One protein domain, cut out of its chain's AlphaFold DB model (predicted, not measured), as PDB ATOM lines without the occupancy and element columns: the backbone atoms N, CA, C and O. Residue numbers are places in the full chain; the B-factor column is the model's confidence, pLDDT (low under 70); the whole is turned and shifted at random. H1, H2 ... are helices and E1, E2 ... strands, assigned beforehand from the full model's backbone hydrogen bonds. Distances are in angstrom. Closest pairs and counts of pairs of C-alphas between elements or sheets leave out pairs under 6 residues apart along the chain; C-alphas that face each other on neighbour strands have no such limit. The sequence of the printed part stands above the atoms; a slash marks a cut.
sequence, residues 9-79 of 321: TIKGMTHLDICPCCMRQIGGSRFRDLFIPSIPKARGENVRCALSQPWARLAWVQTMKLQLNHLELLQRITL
ATOM      1  N   THR A   9     359.558 351.680 169.094       96.00
ATOM      2  CA  THR A   9     359.531 353.090 168.706       96.00
ATOM      3  C   THR A   9     358.540 353.292 167.555       96.00
ATOM      4  O   THR A   9     357.883 352.351 167.109       96.00
ATOM      5  N   ILE A  10     358.391 354.531 167.094       96.19
ATOM      6  CA  ILE A  10     357.522 354.891 165.971       96.19
ATOM      7  C   ILE A  10     358.414 355.313 164.805       96.19
ATOM      8  O   ILE A  10     359.340 356.106 164.988       96.19
ATOM      9  N   LYS A  11     358.135 354.813 163.597       95.00
ATOM     10  CA  LYS A  11     358.861 355.186 162.375       95.00
ATOM     11  C   LYS A  11     358.913 356.715 162.231       95.00
ATOM     12  O   LYS A  11     357.881 357.376 162.184       95.00
ATOM     13  N   GLY A  12     360.125 357.271 162.174       91.94
ATOM     14  CA  GLY A  12     360.361 358.719 162.097       91.94
ATOM     15  C   GLY A  12     360.359 359.472 163.439       91.94
ATOM     16  O   GLY A  12     360.565 360.682 163.442       91.94
ATOM     17  N   MET A  13     360.167 358.794 164.577       94.81
ATOM     18  CA  MET A  13     360.210 359.379 165.930       94.81
ATOM     19  C   MET A  13     361.101 358.550 166.868       94.81
ATOM     20  O   MET A  13     360.676 358.113 167.936       94.81
ATOM     21  N   THR A  14     362.354 358.330 166.464       90.44
ATOM     22  CA  THR A  14     363.326 357.467 167.168       90.44
ATOM     23  C   THR A  14     363.741 357.976 168.553       90.44
ATOM     24  O   THR A  14     364.360 357.237 169.312       90.44
ATOM     25  N   HIS A  15     363.380 359.212 168.914       92.12
ATOM     26  CA  HIS A  15     363.546 359.763 170.265       92.12
ATOM     27  C   HIS A  15     362.533 359.207 171.278       92.12
ATOM     28  O   HIS A  15     362.597 359.557 172.457       92.12
ATOM     29  N   LEU A  16     361.569 358.395 170.832       94.44
ATOM     30  CA  LEU A  16     360.543 357.796 171.677       94.44
ATOM     31  C   LEU A  16     360.810 356.318 171.919       94.44
ATOM     32  O   LEU A  16     360.937 355.541 170.977       94.44
ATOM     33  N   ASP A  17     360.736 355.932 173.189       94.50
ATOM     34  CA  ASP A  17     360.747 354.540 173.618       94.50
ATOM     35  C   ASP A  17     359.377 354.146 174.182       94.50
ATOM     36  O   ASP A  17     358.811 354.816 175.049       94.50
ATOM     37  N   ILE A  18     358.813 353.040 173.710       95.19
ATOM     38  CA  ILE A  18     357.510 352.510 174.119       95.19
ATOM     39  C   ILE A  18     357.739 351.142 174.750       95.19
ATOM     40  O   ILE A  18     358.284 350.238 174.120       95.19
ATOM     41  N   CYS A  19     357.338 350.985 176.015       92.75
ATOM     42  CA  CYS A  19     357.497 349.708 176.701       92.75
ATOM     43  C   CYS A  19     356.452 348.685 176.217       92.75
ATOM     44  O   CYS A  19     355.353 349.084 175.812       92.75
ATOM     45  N   PRO A  20     356.721 347.376 176.359       91.44
ATOM     46  CA  PRO A  20     355.795 346.313 175.956       91.44
ATOM     47  C   PRO A  20     354.405 346.448 176.582       91.44
ATOM     48  O   PRO A  20     353.390 346.195 175.937       91.44
ATOM     49  N   CYS A  21     354.337 346.898 177.839       91.31
ATOM     50  CA  CYS A  21     353.071 347.111 178.538       91.31
ATOM     51  C   CYS A  21     352.200 348.165 177.852       91.31
ATOM     52  O   CYS A  21     351.004 347.944 177.682       91.31
ATOM     53  N   CYS A  22     352.791 349.288 177.440       94.25
ATOM     54  CA  CYS A  22     352.062 350.300 176.685       94.25
ATOM     55  C   CYS A  22     351.776 349.818 175.262       94.25
ATOM     56  O   CYS A  22     350.689 350.068 174.751       94.25
ATOM     57  N   MET A  23     352.703 349.080 174.649       95.19
ATOM     58  CA  MET A  23     352.527 348.544 173.302       95.19
ATOM     59  C   MET A  23     351.319 347.603 173.205       95.19
ATOM     60  O   MET A  23     350.544 347.710 172.259       95.19
ATOM     61  N   ARG A  24     351.064 346.771 174.226       94.50
ATOM     62  CA  ARG A  24     349.834 345.957 174.306       94.50
ATOM     63  C   ARG A  24     348.545 346.786 174.267       94.50
ATOM     64  O   ARG A  24     347.524 346.275 173.830       94.50
ATOM     65  N   GLN A  25     348.587 348.042 174.714       93.69
ATOM     66  CA  GLN A  25     347.428 348.941 174.721       93.69
ATOM     67  C   GLN A  25     347.253 349.672 173.384       93.69
ATOM     68  O   GLN A  25     346.132 349.843 172.919       93.69
ATOM     69  N   ILE A  26     348.349 350.114 172.756       95.06
ATOM     70  CA  ILE A  26     348.291 350.987 171.568       95.06
ATOM     71  C   ILE A  26     348.554 350.269 170.239       95.06
ATOM     72  O   ILE A  26     348.231 350.804 169.177       95.06
ATOM     73  N   GLY A  27     349.106 349.057 170.274       93.50
ATOM     74  CA  GLY A  27     349.494 348.294 169.086       93.50
ATOM     75  C   GLY A  27     348.323 347.841 168.218       93.50
ATOM     76  O   GLY A  27     348.499 347.585 167.034       93.50
ATOM     77  N   GLY A  28     347.116 347.792 168.786       94.38
ATOM     78  CA  GLY A  28     345.878 347.541 168.048       94.38
ATOM     79  C   GLY A  28     345.318 348.757 167.303       94.38
ATOM     80  O   GLY A  28     344.286 348.634 166.657       94.38
ATOM     81  N   SER A  29     345.951 349.926 167.409       95.44
ATOM     82  CA  SER A  29     345.456 351.154 166.781       95.44
ATOM     83  C   SER A  29     345.683 351.188 165.267       95.44
ATOM     84  O   SER A  29     346.443 350.401 164.707       95.44
ATOM     85  N   ARG A  30     345.092 352.192 164.604       95.31
ATOM     86  CA  ARG A  30     345.323 352.502 163.178       95.31
ATOM     87  C   ARG A  30     346.785 352.785 162.818       95.31
ATOM     88  O   ARG A  30     347.129 352.802 161.648       95.31
ATOM     89  N   PHE A  31     347.624 353.054 163.815       96.75
ATOM     90  CA  PHE A  31     349.046 353.325 163.635       96.75
ATOM     91  C   PHE A  31     349.909 352.074 163.826       96.75
ATOM     92  O   PHE A  31     351.125 352.206 163.917       96.75
ATOM     93  N   ARG A  32     349.298 350.877 163.891       95.94
ATOM     94  CA  ARG A  32     349.976 349.583 164.066       95.94
ATOM     95  C   ARG A  32     351.248 349.474 163.225       95.94
ATOM     96  O   ARG A  32     352.307 349.182 163.767       95.94
ATOM     97  N   ASP A  33     351.137 349.781 161.936       95.81
ATOM     98  CA  ASP A  33     352.214 349.589 160.959       95.81
ATOM     99  C   ASP A  33     353.342 350.629 161.076       95.81
ATOM    100  O   ASP A  33     354.381 350.508 160.428       95.81
ATOM    101  N   LEU A  34     353.165 351.662 161.910       96.50
ATOM    102  CA  LEU A  34     354.214 352.631 162.229       96.50
ATOM    103  C   LEU A  34     355.083 352.190 163.408       96.50
ATOM    104  O   LEU A  34     356.168 352.750 163.587       96.50
ATOM    105  N   PHE A  35     354.627 351.237 164.226       96.62
ATOM    106  CA  PHE A  35     355.401 350.750 165.362       96.62
ATOM    107  C   PHE A  35     356.457 349.755 164.898       96.62
ATOM    108  O   PHE A  35     356.153 348.747 164.266       96.62
ATOM    109  N   ILE A  36     357.705 350.030 165.254       95.69
ATOM    110  CA  ILE A  36     358.859 349.199 164.912       95.69
ATOM    111  C   ILE A  36     359.669 348.908 166.180       95.69
ATOM    112  O   ILE A  36     359.607 349.695 167.128       95.69
ATOM    113  N   PRO A  37     360.436 347.809 166.235       94.25
ATOM    114  CA  PRO A  37     361.393 347.596 167.314       94.25
ATOM    115  C   PRO A  37     362.344 348.790 167.449       94.25
ATOM    116  O   PRO A  37     362.817 349.343 166.453       94.25
ATOM    117  N   SER A  38     362.604 349.211 168.684       90.69
ATOM    118  CA  SER A  38     363.609 350.232 168.967       90.69
ATOM    119  C   SER A  38     365.015 349.661 168.778       90.69
ATOM    120  O   SER A  38     365.241 348.457 168.887       90.69
ATOM    121  N   ILE A  39     365.985 350.555 168.570       86.38
ATOM    122  CA  ILE A  39     367.408 350.220 168.654       86.38
ATOM    123  C   ILE A  39     367.686 349.597 170.037       86.38
ATOM    124  O   ILE A  39     367.188 350.142 171.036       86.38
ATOM    125  N   PRO A  40     368.455 348.489 170.105       83.56
ATOM    126  CA  PRO A  40     368.867 347.880 171.362       83.56
ATOM    127  C   PRO A  40     369.518 348.901 172.293       83.56
ATOM    128  O   PRO A  40     370.376 349.682 171.883       83.56
ATOM    129  N   LYS A  41     369.091 348.888 173.551       82.25
ATOM    130  CA  LYS A  41     369.541 349.827 174.581       82.25
ATOM    131  C   LYS A  41     370.684 349.207 175.365       82.25
ATOM    132  O   LYS A  41     370.662 348.002 175.636       82.25
ATOM    133  N   ALA A  42     371.685 350.006 175.719       78.44
ATOM    134  CA  ALA A  42     372.840 349.490 176.444       78.44
ATOM    135  C   ALA A  42     372.422 348.989 177.835       78.44
ATOM    136  O   ALA A  42     371.502 349.519 178.468       78.44
ATOM    137  N   ARG A  43     373.105 347.958 178.347       68.00
ATOM    138  CA  ARG A  43     372.843 347.454 179.699       68.00
ATOM    139  C   ARG A  43     373.180 348.567 180.707       68.00
ATOM    140  O   ARG A  43     374.318 349.012 180.764       68.00
ATOM    141  N   GLY A  44     372.183 349.011 181.474       68.94
ATOM    142  CA  GLY A  44     372.307 350.130 182.421       68.94
ATOM    143  C   GLY A  44     371.812 351.484 181.895       68.94
ATOM    144  O   GLY A  44     371.775 352.450 182.653       68.94
ATOM    145  N   GLU A  45     371.382 351.574 180.632       79.00
ATOM    146  CA  GLU A  45     370.765 352.789 180.100       79.00
ATOM    147  C   GLU A  45     369.409 353.058 180.779       79.00
ATOM    148  O   GLU A  45     368.519 352.201 180.825       79.00
ATOM    149  N   ASN A  46     369.230 354.275 181.303       78.00
ATOM    150  CA  ASN A  46     367.988 354.701 181.947       78.00
ATOM    151  C   ASN A  46     366.927 355.082 180.905       78.00
ATOM    152  O   ASN A  46     366.660 356.256 180.649       78.00
ATOM    153  N   VAL A  47     366.293 354.068 180.324       85.81
ATOM    154  CA  VAL A  47     365.227 354.238 179.332       85.81
ATOM    155  C   VAL A  47     363.888 354.479 180.025       85.81
ATOM    156  O   VAL A  47     363.483 353.745 180.934       85.81
ATOM    157  N   ARG A  48     363.155 355.508 179.586       89.38
ATOM    158  CA  ARG A  48     361.823 355.834 180.108       89.38
ATOM    159  C   ARG A  48     360.792 355.781 178.995       89.38
ATOM    160  O   ARG A  48     360.904 356.489 178.005       89.38
ATOM    161  N   CYS A  49     359.720 355.024 179.225       92.75
ATOM    162  CA  CYS A  49     358.619 354.966 178.273       92.75
ATOM    163  C   CYS A  49     358.016 356.359 178.025       92.75
ATOM    164  O   CYS A  49     357.596 357.026 178.976       92.75
ATOM    165  N   ALA A  50     357.893 356.765 176.764       94.69
ATOM    166  CA  ALA A  50     357.268 358.013 176.344       94.69
ATOM    167  C   ALA A  50     355.841 358.156 176.900       94.69
ATOM    168  O   ALA A  50     355.488 359.198 177.443       94.69
ATOM    169  N   LEU A  51     355.048 357.078 176.892       94.56
ATOM    170  CA  LEU A  51     353.671 357.063 177.414       94.56
ATOM    171  C   LEU A  51     353.576 357.068 178.952       94.56
ATOM    172  O   LEU A  51     352.483 357.202 179.518       94.56
ATOM    173  N   SER A  52     354.711 356.995 179.655       92.00
ATOM    174  CA  SER A  52     354.765 357.322 181.086       92.00
ATOM    175  C   SER A  52     354.655 358.829 181.345       92.00
ATOM    176  O   SER A  52     354.344 359.224 182.469       92.00
ATOM    177  N   GLN A  53     354.897 359.672 180.333       92.50
ATOM    178  CA  GLN A  53     354.745 361.121 180.430       92.50
ATOM    179  C   GLN A  53     353.272 361.506 180.221       92.50
ATOM    180  O   GLN A  53     352.716 361.195 179.163       92.50
ATOM    181  N   PRO A  54     352.627 362.209 181.173       94.31
ATOM    182  CA  PRO A  54     351.201 362.526 181.067       94.31
ATOM    183  C   PRO A  54     350.835 363.320 179.809       94.31
ATOM    184  O   PRO A  54     349.863 362.984 179.142       94.31
ATOM    185  N   TRP A  55     351.652 364.304 179.423       96.25
ATOM    186  CA  TRP A  55     351.418 365.083 178.203       96.25
ATOM    187  C   TRP A  55     351.485 364.238 176.925       96.25
ATOM    188  O   TRP A  55     350.654 364.419 176.042       96.25
ATOM    189  N   ALA A  56     352.421 363.286 176.828       96.44
ATOM    190  CA  ALA A  56     352.513 362.392 175.672       96.44
ATOM    191  C   ALA A  56     351.306 361.444 175.596       96.44
ATOM    192  O   ALA A  56     350.763 361.207 174.520       96.44
ATOM    193  N   ARG A  57     350.838 360.951 176.750       95.50
ATOM    194  CA  ARG A  57     349.615 360.142 176.823       95.50
ATOM    195  C   ARG A  57     348.385 360.940 176.396       95.50
ATOM    196  O   ARG A  57     347.575 360.422 175.641       95.50
ATOM    197  N   LEU A  58     348.266 362.195 176.828       95.38
ATOM    198  CA  LEU A  58     347.183 363.076 176.386       95.38
ATOM    199  C   LEU A  58     347.257 363.363 174.886       95.38
ATOM    200  O   LEU A  58     346.228 363.338 174.227       95.38
ATOM    201  N   ALA A  59     348.455 363.551 174.327       97.25
ATOM    202  CA  ALA A  59     348.640 363.690 172.883       97.25
ATOM    203  C   ALA A  59     348.130 362.472 172.111       97.25
ATOM    204  O   ALA A  59     347.412 362.621 171.123       97.25
ATOM    205  N   TRP A  60     348.441 361.268 172.596       96.69
ATOM    206  CA  TRP A  60     347.902 360.032 172.042       96.69
ATOM    207  C   TRP A  60     346.370 359.976 172.142       96.69
ATOM    208  O   TRP A  60     345.698 359.752 171.137       96.69
ATOM    209  N   VAL A  61     345.811 360.237 173.329       94.94
ATOM    210  CA  VAL A  61     344.356 360.228 173.560       94.94
ATOM    211  C   VAL A  61     343.643 361.232 172.658       94.94
ATOM    212  O   VAL A  61     342.663 360.861 172.023       94.94
ATOM    213  N   GLN A  62     344.152 362.460 172.524       94.75
ATOM    214  CA  GLN A  62     343.577 363.473 171.632       94.75
ATOM    215  C   GLN A  62     343.661 363.058 170.164       94.75
ATOM    216  O   GLN A  62     342.693 363.219 169.428       94.75
ATOM    217  N   THR A  63     344.774 362.452 169.742       96.44
ATOM    218  CA  THR A  63     344.921 361.924 168.375       96.44
ATOM    219  C   THR A  63     343.832 360.890 168.068       96.44
ATOM    220  O   THR A  63     343.222 360.933 167.001       96.44
ATOM    221  N   MET A  64     343.549 359.988 169.015       95.75
ATOM    222  CA  MET A  64     342.473 358.999 168.886       95.75
ATOM    223  C   MET A  64     341.084 359.645 168.946       95.75
ATOM    224  O   MET A  64     340.238 359.352 168.105       95.75
ATOM    225  N   LYS A  65     340.848 360.544 169.908       92.19
ATOM    226  CA  LYS A  65     339.571 361.248 170.114       92.19
ATOM    227  C   LYS A  65     339.159 362.044 168.876       92.19
ATOM    228  O   LYS A  65     338.020 361.943 168.442       92.19
ATOM    229  N   LEU A  66     340.101 362.771 168.278       91.88
ATOM    230  CA  LEU A  66     339.898 363.574 167.068       91.88
ATOM    231  C   LEU A  66     339.985 362.755 165.772       91.88
ATOM    232  O   LEU A  66     339.896 363.318 164.687       91.88
ATOM    233  N   GLN A  67     340.173 361.435 165.875       94.50
ATOM    234  CA  GLN A  67     340.258 360.525 164.735       94.50
ATOM    235  C   GLN A  67     341.317 360.940 163.695       94.50
ATOM    236  O   GLN A  67     341.159 360.650 162.509       94.50
ATOM    237  N   LEU A  68     342.429 361.537 164.129       95.81
ATOM    238  CA  LEU A  68     343.501 361.940 163.220       95.81
ATOM    239  C   LEU A  68     344.157 360.709 162.575       95.81
ATOM    240  O   LEU A  68     344.226 359.622 163.163       95.81
ATOM    241  N   ASN A  69     344.660 360.886 161.357       95.94
ATOM    242  CA  ASN A  69     345.426 359.887 160.605       95.94
ATOM    243  C   ASN A  69     346.943 360.157 160.641       95.94
ATOM    244  O   ASN A  69     347.701 359.522 159.914       95.94
ATOM    245  N   HIS A  70     347.394 361.070 161.505       95.44
ATOM    246  CA  HIS A  70     348.799 361.416 161.721       95.44
ATOM    247  C   HIS A  70     349.108 361.549 163.221       95.44
ATOM    248  O   HIS A  70     348.215 361.746 164.042       95.44
ATOM    249  N   LEU A  71     350.392 361.465 163.585       96.62
ATOM    250  CA  LEU A  71     350.888 361.521 164.973       96.62
ATOM    251  C   LEU A  71     351.518 362.880 165.341       96.62
ATOM    252  O   LEU A  71     352.360 362.970 166.234       96.62
ATOM    253  N   GLU A  72     351.114 363.953 164.658       95.88
ATOM    254  CA  GLU A  72     351.724 365.285 164.817       95.88
ATOM    255  C   GLU A  72     351.598 365.822 166.252       95.88
ATOM    256  O   GLU A  72     352.559 366.374 166.788       95.88
ATOM    257  N   LEU A  73     350.452 365.613 166.917       96.88
ATOM    258  CA  LEU A  73     350.264 366.032 168.312       96.88
ATOM    259  C   LEU A  73     351.305 365.382 169.232       96.88
ATOM    260  O   LEU A  73     351.924 366.060 170.054       96.88
ATOM    261  N   LEU A  74     351.534 364.076 169.070       96.88
ATOM    262  CA  LEU A  74     352.529 363.338 169.846       96.88
ATOM    263  C   LEU A  74     353.942 363.852 169.557       96.88
ATOM    264  O   LEU A  74     354.711 364.092 170.492       96.88
ATOM    265  N   GLN A  75     354.272 364.078 168.284       96.00
ATOM    266  CA  GLN A  75     355.573 364.604 167.878       96.00
ATOM    267  C   GLN A  75     355.831 365.990 168.481       96.00
ATOM    268  O   GLN A  75     356.855 366.196 169.126       96.00
ATOM    269  N   ARG A  76     354.882 366.926 168.357       95.94
ATOM    270  CA  ARG A  76     355.028 368.308 168.846       95.94
ATOM    271  C   ARG A  76     355.119 368.407 170.366       95.94
ATOM    272  O   ARG A  76     355.800 369.291 170.882       95.94
ATOM    273  N   ILE A  77     354.442 367.514 171.087       96.56
ATOM    274  CA  ILE A  77     354.506 367.456 172.552       96.56
ATOM    275  C   ILE A  77     355.830 366.863 173.038       96.56
ATOM    276  O   ILE A  77     356.373 367.319 174.046       96.56
ATOM    277  N   THR A  78     356.343 365.845 172.348       95.38
ATOM    278  CA  THR A  78     357.537 365.105 172.784       95.38
ATOM    279  C   THR A  78     358.849 365.679 172.261       95.38
ATOM    280  O   THR A  78     359.886 365.463 172.883       95.38
ATOM    281  N   LEU A  79     358.806 366.444 171.169       94.00
ATOM    282  CA  LEU A  79     359.959 367.087 170.550       94.00
ATOM    283  C   LEU A  79     359.732 368.607 170.450       94.00
ATOM    284  O   LEU A  79     359.435 369.130 169.374       94.00
TER     285      LEU A  79
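This is residues 9 to 79 of the 321 residues of an uncharacterized protein of Ajellomyces capsulatus (strain NAm1 / WU24) (UniProt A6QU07). A hairpin of two helices, H2 and H3, forms one side, E1 lies between it and H1 with E2, and residues 40 to 46 of a long loop stick out as an arm that makes the length. The 71 printed residues include E1, H1, E2, H2 and H3 in that order, three named helices and two strands that pair with no named strand. The class is mixed, with under half of the residues in named elements. The whole is compact, radius of gyration of the C-alphas 11.9 A, spanning 39 by 22 by 21 A.

H2, residues 54 to 65, and H3, residues 72 to 78, touch as a hairpin, opposite ways at a shallow tilt of 7 degrees; their closest C-alphas, of Ala 59 and Leu 74, are 4.9 A apart. The closest C-alphas of H3 and E1, residues 13 to 18, are those of Gln 75 and Met 13, 7.3 A. E2, residues 35 to 37, and E1 are near each other. H1, residues 20 to 26, meets E1 only through their link. Every O i to N i+4 pair is within hydrogen-bond range in H2 and H3, 2 of 3 in H1.

H2 measures 16.0 A and E1 11.0 A from first to last C-alpha. E1 begins at (360.210, 359.379, 165.930); H3 ends at (357.537, 365.105, 172.784).

The printed part has no cut. The E2 to H2 link is long. Residues 43 to 44 are under pLDDT 70.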